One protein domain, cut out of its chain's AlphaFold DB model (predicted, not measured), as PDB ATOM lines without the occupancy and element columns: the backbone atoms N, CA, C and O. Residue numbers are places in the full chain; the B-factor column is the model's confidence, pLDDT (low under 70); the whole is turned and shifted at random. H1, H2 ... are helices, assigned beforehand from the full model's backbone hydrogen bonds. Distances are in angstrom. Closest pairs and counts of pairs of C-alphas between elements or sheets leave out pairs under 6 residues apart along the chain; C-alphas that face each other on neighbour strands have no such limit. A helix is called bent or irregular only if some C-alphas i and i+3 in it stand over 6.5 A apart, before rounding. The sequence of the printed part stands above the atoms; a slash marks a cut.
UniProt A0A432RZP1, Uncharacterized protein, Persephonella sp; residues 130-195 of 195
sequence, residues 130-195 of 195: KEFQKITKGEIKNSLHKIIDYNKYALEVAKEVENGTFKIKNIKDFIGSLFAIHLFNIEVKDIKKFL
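This is residues 130 to 195 of the 195 residues of an uncharacterized protein of Persephonella sp (UniProt A0A432RZP1). What does the model look like? A compact body, in which helices H2 and H3 cross about perpendicular and the short H4 lies near H3, has a long arm sticking out of it: residues 130 to 147, of which 130 to 143 belong to H1. What are its parts? The printed part has 66 residues with four named helices, H1, H2, H3 and H4 in that order, and no named strand; the class is all helix. How large and how dense is it? The whole is loose, with a radius of gyration of the C-alphas of 14.9 A, and it spans 46 by 22 by 17 A, the arm making the length.

Does the first helix meet another? H1, residues 130 to 143, is apart from H2, residues 150 to 162, from H3, residues 171 to 184, and from H4, residues 191 to 194. Which helices touch? H2 and H3 touch, with 21 pairs of C-alphas within 8 A, and their closest C-alphas, those of Ala 154 and Ala 180, are 4.3 A apart. Their lines stand about perpendicular, at 81 degrees. Where is H4? H3 and H4 are near each other, with 6 pairs of C-alphas within 10 A, while H2 and H4 are apart. What do the backbone N and O atoms show? In H2 and H3 every O i to N i+4 pair is within hydrogen-bond range; in H1 it is 6 of 10, and H4 is too short for such a pair.

Where does H1 run? It runs from C-alpha 130 at (260.907, 133.167, 172.705) to C-alpha 143 at (279.731, 134.026, 174.112), 18.9 A. It is neither bent nor irregular, but only just: C-alphas 135 and 138 are 6.5 A apart. How long are the next two helices? H2, residues 150 to 162, measures 17.9 A and H3, residues 171 to 184, 19.7 A from first to last C-alpha. Where does the last helix end? H4, residues 191 to 194, measures 5.8 A and ends with C-alpha 194 at (297.112, 140.405, 159.898).

How far does it reach? The two C-alphas farthest apart, those of Lys 130 and Asn 163, are 46.4 A apart; the body without residues 130 to 147 spans 25 by 22 by 16 A. Is the backbone continuous? The printed part has no cut, and its three links, H1 to H2, H2 to H3 and H3 to H4, are short. Where is confidence low? The mean pLDDT of the printed part is 74.1, and residue 133, residues 135 to 148 and residues 187 to 191 are under 70.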
ATOM      1  N   LYS A 130     260.798 134.180 171.643       77.00
ATOM      2  CA  LYS A 130     260.907 133.167 172.705       77.00
ATOM      3  C   LYS A 130     261.692 131.925 172.264       77.00
ATOM      4  O   LYS A 130     262.471 131.398 173.053       77.00
ATOM      5  N   GLU A 131     261.502 131.446 171.034       74.88
ATOM      6  CA  GLU A 131     262.276 130.327 170.471       74.88
ATOM      7  C   GLU A 131     263.724 130.729 170.196       74.88
ATOM      8  O   GLU A 131     264.631 129.988 170.563       74.88
ATOM      9  N   PHE A 132     263.950 131.928 169.652       71.50
ATOM     10  CA  PHE A 132     265.284 132.504 169.506       71.50
ATOM     11  C   PHE A 132     266.004 132.555 170.849       71.50
ATOM     12  O   PHE A 132     267.111 132.042 170.953       71.50
ATOM     13  N   GLN A 133     265.362 133.072 171.901       67.31
ATOM     14  CA  GLN A 133     265.928 133.084 173.250       67.31
ATOM     15  C   GLN A 133     266.184 131.684 173.813       67.31
ATOM     16  O   GLN A 133     267.123 131.526 174.579       67.31
ATOM     17  N   LYS A 134     265.384 130.664 173.480       74.19
ATOM     18  CA  LYS A 134     265.643 129.280 173.920       74.19
ATOM     19  C   LYS A 134     266.857 128.673 173.217       74.19
ATOM     20  O   LYS A 134     267.683 128.077 173.898       74.19
ATOM     21  N   ILE A 135     266.967 128.860 171.900       68.06
ATOM     22  CA  ILE A 135     268.109 128.402 171.089       68.06
ATOM     23  C   ILE A 135     269.383 129.110 171.561       68.06
ATOM     24  O   ILE A 135     270.393 128.484 171.860       68.06
ATOM     25  N   THR A 136     269.304 130.428 171.722       60.34
ATOM     26  CA  THR A 136     270.463 131.248 172.064       60.34
ATOM     27  C   THR A 136     270.806 131.260 173.550       60.34
ATOM     28  O   THR A 136     271.964 131.484 173.875       60.34
ATOM     29  N   LYS A 137     269.892 130.966 174.487       59.31
ATOM     30  CA  LYS A 137     270.219 130.932 175.931       59.31
ATOM     31  C   LYS A 137     271.360 129.969 176.278       59.31
ATOM     32  O   LYS A 137     272.029 130.210 177.280       59.31
ATOM     33  N   GLY A 138     271.582 128.919 175.481       56.03
ATOM     34  CA  GLY A 138     272.717 128.003 175.642       56.03
ATOM     35  C   GLY A 138     274.039 128.545 175.078       56.03
ATOM     36  O   GLY A 138     275.073 128.429 175.726       56.03
ATOM     37  N   GLU A 139     274.008 129.190 173.908       52.44
ATOM     38  CA  GLU A 139     275.216 129.598 173.162       52.44
ATOM     39  C   GLU A 139     275.636 131.060 173.406       52.44
ATOM     40  O   GLU A 139     276.824 131.377 173.521       52.44
ATOM     41  N   ILE A 140     274.666 131.966 173.567       50.31
ATOM     42  CA  ILE A 140     274.896 133.385 173.861       50.31
ATOM     43  C   ILE A 140     275.402 133.569 175.291       50.31
ATOM     44  O   ILE A 140     276.296 134.379 175.511       50.31
ATOM     45  N   LYS A 141     274.914 132.788 176.264       47.16
ATOM     46  CA  LYS A 141     275.378 132.912 177.656       47.16
ATOM     47  C   LYS A 141     276.876 132.592 177.800       47.16
ATOM     48  O   LYS A 141     277.529 133.181 178.653       47.16
ATOM     49  N   ASN A 142     277.428 131.743 176.927       49.59
ATOM     50  CA  ASN A 142     278.865 131.453 176.882       49.59
ATOM     51  C   ASN A 142     279.665 132.474 176.049       49.59
ATOM     52  O   ASN A 142     280.833 132.709 176.347       49.59
ATOM     53  N   SER A 143     279.048 133.112 175.048       51.38
ATOM     54  CA  SER A 143     279.731 134.026 174.112       51.38
ATOM     55  C   SER A 143     279.666 135.512 174.503       51.38
ATOM     56  O   SER A 143     280.564 136.275 174.161       51.38
ATOM     57  N   LEU A 144     278.628 135.942 175.231       44.56
ATOM     58  CA  LEU A 144     278.373 137.350 175.587       44.56
ATOM     59  C   LEU A 144     278.698 137.700 177.053       44.56
ATOM     60  O   LEU A 144     278.557 138.854 177.447       44.56
ATOM     61  N   HIS A 145     279.184 136.747 177.862       45.12
ATOM     62  CA  HIS A 145     279.594 136.980 179.259       45.12
ATOM     63  C   HIS A 145     281.110 136.957 179.490       45.12
ATOM     64  O   HIS A 145     281.602 136.468 180.506       45.12
ATOM     65  N   LYS A 146     281.863 137.607 178.609       51.94
ATOM     66  CA  LYS A 146     283.017 138.375 179.076       51.94
ATOM     67  C   LYS A 146     282.797 139.798 178.600       51.94
ATOM     68  O   LYS A 146     282.811 140.043 177.400       51.94
ATOM     69  N   ILE A 147     282.560 140.721 179.532       47.00
ATOM     70  CA  ILE A 147     282.814 142.139 179.272       47.00
ATOM     71  C   ILE A 147     284.295 142.183 178.903       47.00
ATOM     72  O   ILE A 147     285.160 142.004 179.759       47.00
ATOM     73  N   ILE A 148     284.582 142.250 177.608       60.09
ATOM     74  CA  ILE A 148     285.946 142.380 177.127       60.09
ATOM     75  C   ILE A 148     286.286 143.840 177.363       60.09
ATOM     76  O   ILE A 148     285.698 144.727 176.747       60.09
ATOM     77  N   ASP A 149     287.192 144.083 178.303       76.44
ATOM     78  CA  ASP A 149     287.849 145.374 178.418       76.44
ATOM     79  C   ASP A 149     288.670 145.579 177.141       76.44
ATOM     80  O   ASP A 149     289.786 145.072 177.002       76.44
ATOM     81  N   TYR A 150     288.064 146.255 176.165       74.44
ATOM     82  CA  TYR A 150     288.677 146.496 174.865       74.44
ATOM     83  C   TYR A 150     289.914 147.388 174.965       74.44
ATOM     84  O   TYR A 150     290.753 147.306 174.079       74.44
ATOM     85  N   ASN A 151     290.096 148.149 176.049       77.94
ATOM     86  CA  ASN A 151     291.331 148.901 176.272       77.94
ATOM     87  C   ASN A 151     292.468 147.957 176.673       77.94
ATOM     88  O   ASN A 151     293.556 148.013 176.100       77.94
ATOM     89  N   LYS A 152     292.205 147.035 177.610       82.69
ATOM     90  CA  LYS A 152     293.180 146.001 177.983       82.69
ATOM     91  C   LYS A 152     293.501 145.085 176.801       82.69
ATOM     92  O   LYS A 152     294.664 144.775 176.566       82.69
ATOM     93  N   TYR A 153     292.482 144.688 176.042       84.94
ATOM     94  CA  TYR A 153     292.672 143.835 174.874       84.94
ATOM     95  C   TYR A 153     293.429 144.553 173.750       84.94
ATOM     96  O   TYR A 153     294.315 143.966 173.143       84.94
ATOM     97  N   ALA A 154     293.150 145.837 173.516       84.75
ATOM     98  CA  ALA A 154     293.898 146.649 172.560       84.75
ATOM     99  C   ALA A 154     295.386 146.760 172.923       84.75
ATOM    100  O   ALA A 154     296.225 146.736 172.028       84.75
ATOM    101  N   LEU A 155     295.727 146.826 174.216       86.69
ATOM    102  CA  LEU A 155     297.119 146.819 174.675       86.69
ATOM    103  C   LEU A 155     297.819 145.480 174.384       86.69
ATOM    104  O   LEU A 155     298.990 145.467 174.009       86.69
ATOM    105  N   GLU A 156     297.123 144.354 174.560       86.19
ATOM    106  CA  GLU A 156     297.641 143.022 174.207       86.19
ATOM    107  C   GLU A 156     297.876 142.917 172.695       86.19
ATOM    108  O   GLU A 156     298.968 142.543 172.270       86.19
ATOM    109  N   VAL A 157     296.905 143.357 171.889       86.00
ATOM    110  CA  VAL A 157     297.023 143.395 170.424       86.00
ATOM    111  C   VAL A 157     298.178 144.293 169.979       86.00
ATOM    112  O   VAL A 157     298.952 143.890 169.116       86.00
ATOM    113  N   ALA A 158     298.353 145.472 170.581       85.56
ATOM    114  CA  ALA A 158     299.462 146.368 170.254       85.56
ATOM    115  C   ALA A 158     300.827 145.694 170.459       85.56
ATOM    116  O   ALA A 158     301.669 145.723 169.564       85.56
ATOM    117  N   LYS A 159     301.004 144.994 171.586       86.88
ATOM    118  CA  LYS A 159     302.225 144.225 171.867       86.88
ATOM    119  C   LYS A 159     302.430 143.076 170.884       86.88
ATOM    120  O   LYS A 159     303.553 142.817 170.464       86.88
ATOM    121  N   GLU A 160     301.374 142.354 170.522       87.50
ATOM    122  CA  GLU A 160     301.480 141.263 169.547       87.50
ATOM    123  C   GLU A 160     301.828 141.775 168.142       87.50
ATOM    124  O   GLU A 160     302.574 141.107 167.421       87.50
ATOM    125  N   VAL A 161     301.331 142.961 167.764       84.19
ATOM    126  CA  VAL A 161     301.666 143.628 166.499       84.19
ATOM    127  C   VAL A 161     303.118 144.110 166.497       84.19
ATOM    128  O   VAL A 161     303.823 143.839 165.529       84.19
ATOM    129  N   GLU A 162     303.596 144.743 167.574       82.31
ATOM    130  CA  GLU A 162     305.011 145.128 167.728       82.31
ATOM    131  C   GLU A 162     305.951 143.918 167.625       82.31
ATOM    132  O   GLU A 162     306.998 143.987 166.985       82.31
ATOM    133  N   ASN A 163     305.541 142.778 168.187       84.81
ATOM    134  CA  ASN A 163     306.285 141.522 168.110       84.81
ATOM    135  C   ASN A 163     306.098 140.770 166.772       84.81
ATOM    136  O   ASN A 163     306.690 139.709 166.589       84.81
ATOM    137  N   GLY A 164     305.266 141.269 165.848       83.44
ATOM    138  CA  GLY A 164     305.010 140.647 164.541       83.44
ATOM    139  C   GLY A 164     304.245 139.316 164.595       83.44
ATOM    140  O   GLY A 164     304.322 138.519 163.662       83.44
ATOM    141  N   THR A 165     303.523 139.053 165.685       85.31
ATOM    142  CA  THR A 165     302.853 137.763 165.957       85.31
ATOM    143  C   THR A 165     301.329 137.815 165.852       85.31
ATOM    144  O   THR A 165     300.683 136.765 165.801       85.31
ATOM    145  N   PHE A 166     300.749 139.015 165.788       85.75
ATOM    146  CA  PHE A 166     299.302 139.205 165.767       85.75
ATOM    147  C   PHE A 166     298.644 138.680 164.479       85.75
ATOM    148  O   PHE A 166     299.104 138.968 163.372       85.75
ATOM    149  N   LYS A 167     297.522 137.959 164.627       85.25
ATOM    150  CA  LYS A 167     296.651 137.518 163.524       85.25
ATOM    151  C   LYS A 167     295.171 137.610 163.894       85.25
ATOM    152  O   LYS A 167     294.780 137.225 164.994       85.25
ATOM    153  N   ILE A 168     294.343 138.023 162.941       85.88
ATOM    154  CA  ILE A 168     292.891 138.157 163.061       85.88
ATOM    155  C   ILE A 168     292.247 136.796 162.785       85.88
ATOM    156  O   ILE A 168     292.108 136.383 161.637       85.88
ATOM    157  N   LYS A 169     291.828 136.090 163.840       82.75
ATOM    158  CA  LYS A 169     291.185 134.769 163.718       82.75
ATOM    159  C   LYS A 169     289.669 134.842 163.861       82.75
ATOM    160  O   LYS A 169     288.960 133.937 163.430       82.75
ATOM    161  N   ASN A 170     289.162 135.889 164.507       80.94
ATOM    162  CA  ASN A 170     287.744 136.071 164.791       80.94
ATOM    163  C   ASN A 170     287.365 137.570 164.852       80.94
ATOM    164  O   ASN A 170     288.215 138.457 164.788       80.94
ATOM    165  N   ILE A 171     286.066 137.858 165.008       79.19
ATOM    166  CA  ILE A 171     285.528 139.232 165.066       79.19
ATOM    167  C   ILE A 171     286.094 140.028 166.254       79.19
ATOM    168  O   ILE A 171     286.292 141.238 166.141       79.19
ATOM    169  N   LYS A 172     286.389 139.376 167.383       80.88
ATOM    170  CA  LYS A 172     286.982 140.039 168.551       80.88
ATOM    171  C   LYS A 172     288.388 140.545 168.230       80.88
ATOM    172  O   LYS A 172     288.701 141.668 168.604       80.88
ATOM    173  N   ASP A 173     289.202 139.761 167.528       80.50
ATOM    174  CA  ASP A 173     290.555 140.162 167.115       80.50
ATOM    175  C   ASP A 173     290.498 141.351 166.155       80.50
ATOM    176  O   ASP A 173     291.259 142.305 166.296       80.50
ATOM    177  N   PHE A 174     289.524 141.342 165.241       84.31
ATOM    178  CA  PHE A 174     289.276 142.469 164.350       84.31
ATOM    179  C   PHE A 174     288.928 143.744 165.135       84.31
ATOM    180  O   PHE A 174     289.599 144.762 164.976       84.31
ATOM    181  N   ILE A 175     287.948 143.688 166.045       82.56
ATOM    182  CA  ILE A 175     287.564 144.837 166.885       82.56
ATOM    183  C   ILE A 175     288.738 145.285 167.771       82.56
ATOM    184  O   ILE A 175     289.013 146.478 167.863       82.56
ATOM    185  N   GLY A 176     289.466 144.345 168.377       84.38
ATOM    186  CA  GLY A 176     290.651 144.630 169.188       84.38
ATOM    187  C   GLY A 176     291.733 145.369 168.403       84.38
ATOM    188  O   GLY A 176     292.293 146.337 168.908       84.38
ATOM    189  N   SER A 177     291.965 144.979 167.146       85.44
ATOM    190  CA  SER A 177     292.932 145.644 166.269       85.44
ATOM    191  C   SER A 177     292.545 147.087 165.941       85.44
ATOM    192  O   SER A 177     293.400 147.967 165.977       85.44
ATOM    193  N   LEU A 178     291.255 147.371 165.724       85.12
ATOM    194  CA  LEU A 178     290.767 148.735 165.497       85.12
ATOM    195  C   LEU A 178     290.997 149.636 166.714       85.12
ATOM    196  O   LEU A 178     291.460 150.767 166.567       85.12
ATOM    197  N   PHE A 179     290.721 149.130 167.919       86.38
ATOM    198  CA  PHE A 179     290.995 149.868 169.153       86.38
ATOM    199  C   PHE A 179     292.498 150.062 169.368       86.38
ATOM    200  O   PHE A 179     292.908 151.137 169.789       86.38
ATOM    201  N   ALA A 180     293.327 149.066 169.043       84.50
ATOM    202  CA  ALA A 180     294.777 149.172 169.168       84.50
ATOM    203  C   ALA A 180     295.363 150.241 168.232       84.50
ATOM    204  O   ALA A 180     296.171 151.061 168.664       84.50
ATOM    205  N   ILE A 181     294.892 150.293 166.981       83.50
ATOM    206  CA  ILE A 181     295.252 151.340 166.014       83.50
ATOM    207  C   ILE A 181     294.855 152.720 166.546       83.50
ATOM    208  O   ILE A 181     295.661 153.644 166.505       83.50
ATOM    209  N   HIS A 182     293.632 152.854 167.064       84.19
ATOM    210  CA  HIS A 182     293.115 154.136 167.541       84.19
ATOM    211  C   HIS A 182     293.793 154.628 168.830       84.19
ATOM    212  O   HIS A 182     294.076 155.815 168.952       84.19
ATOM    213  N   LEU A 183     294.041 153.735 169.793       85.94
ATOM    214  CA  LEU A 183     294.558 154.096 171.119       85.94
ATOM    215  C   LEU A 183     296.087 154.190 171.169       85.94
ATOM    216  O   LEU A 183     296.611 154.981 171.949       85.94
ATOM    217  N   PHE A 184     296.798 153.396 170.363       82.88
ATOM    218  CA  PHE A 184     298.264 153.297 170.399       82.88
ATOM    219  C   PHE A 184     298.941 153.760 169.100       82.88
ATOM    220  O   PHE A 184     300.148 153.589 168.960       82.88
ATOM    221  N   ASN A 185     298.195 154.359 168.161       77.50
ATOM    222  CA  ASN A 185     298.706 154.895 166.889       77.50
ATOM    223  C   ASN A 185     299.586 153.906 166.105       77.50
ATOM    224  O   ASN A 185     300.602 154.280 165.520       77.50
ATOM    225  N   ILE A 186     299.199 152.631 166.084       78.00
ATOM    226  CA  ILE A 186     299.924 151.604 165.332       78.00
ATOM    227  C   ILE A 186     299.851 151.946 163.838       78.00
ATOM    228  O   ILE A 186     298.762 152.002 163.262       78.00
ATOM    229  N   GLU A 187     301.006 152.130 163.190       67.38
ATOM    230  CA  GLU A 187     301.078 152.366 161.745       67.38
ATOM    231  C   GLU A 187     300.734 151.095 160.953       67.38
ATOM    232  O   GLU A 187     301.595 150.317 160.536       67.38
ATOM    233  N   VAL A 188     299.445 150.894 160.694       65.25
ATOM    234  CA  VAL A 188     298.965 149.817 159.826       65.25
ATOM    235  C   VAL A 188     298.811 150.343 158.403       65.25
ATOM    236  O   VAL A 188     297.786 150.911 158.037       65.25
ATOM    237  N   LYS A 189     299.836 150.130 157.570       64.31
ATOM    238  CA  LYS A 189     299.779 150.460 156.131       64.31
ATOM    239  C   LYS A 189     298.890 149.499 155.332       64.31
ATOM    240  O   LYS A 189     298.386 149.873 154.281       64.31
ATOM    241  N   ASP A 190     298.714 148.268 155.816       64.94
ATOM    242  CA  ASP A 190     297.844 147.259 155.206       64.94
ATOM    243  C   ASP A 190     297.336 146.270 156.265       64.94
ATOM    244  O   ASP A 190     298.113 145.492 156.821       64.94
ATOM    245  N   ILE A 191     296.027 146.292 156.535       67.50
ATOM    246  CA  ILE A 191     295.387 145.421 157.531       67.50
ATOM    247  C   ILE A 191     295.358 143.950 157.087       67.50
ATOM    248  O   ILE A 191     295.255 143.061 157.929       67.50
ATOM    249  N   LYS A 192     295.512 143.672 155.779       71.50
ATOM    250  CA  LYS A 192     295.573 142.300 155.248       71.50
ATOM    251  C   LYS A 192     296.796 141.536 155.735       71.50
ATOM    252  O   LYS A 192     296.777 140.314 155.719       71.50
ATOM    253  N   LYS A 193     297.837 142.232 156.202       70.62
ATOM    254  CA  LYS A 193     299.027 141.602 156.791       70.62
ATOM    255  C   LYS A 193     298.732 140.846 158.087       70.62
ATOM    256  O   LYS A 193     299.570 140.064 158.522       70.62
ATOM    257  N   PHE A 194     297.563 141.078 158.684       73.56
ATOM    258  CA  PHE A 194     297.112 140.405 159.898       73.56
ATOM    259  C   PHE A 194     296.073 139.304 159.633       73.56
ATOM    260  O   PHE A 194     295.598 138.713 160.597       73.56
ATOM    261  N   LEU A 195     295.705 139.031 158.372       72.06
ATOM    262  CA  LEU A 195     294.908 137.854 157.984       72.06
ATOM    263  C   LEU A 195     295.816 136.615 157.896       72.06
ATOM    264  O   LEU A 195     295.420 135.552 158.424       72.06
TER     265      LEU A 195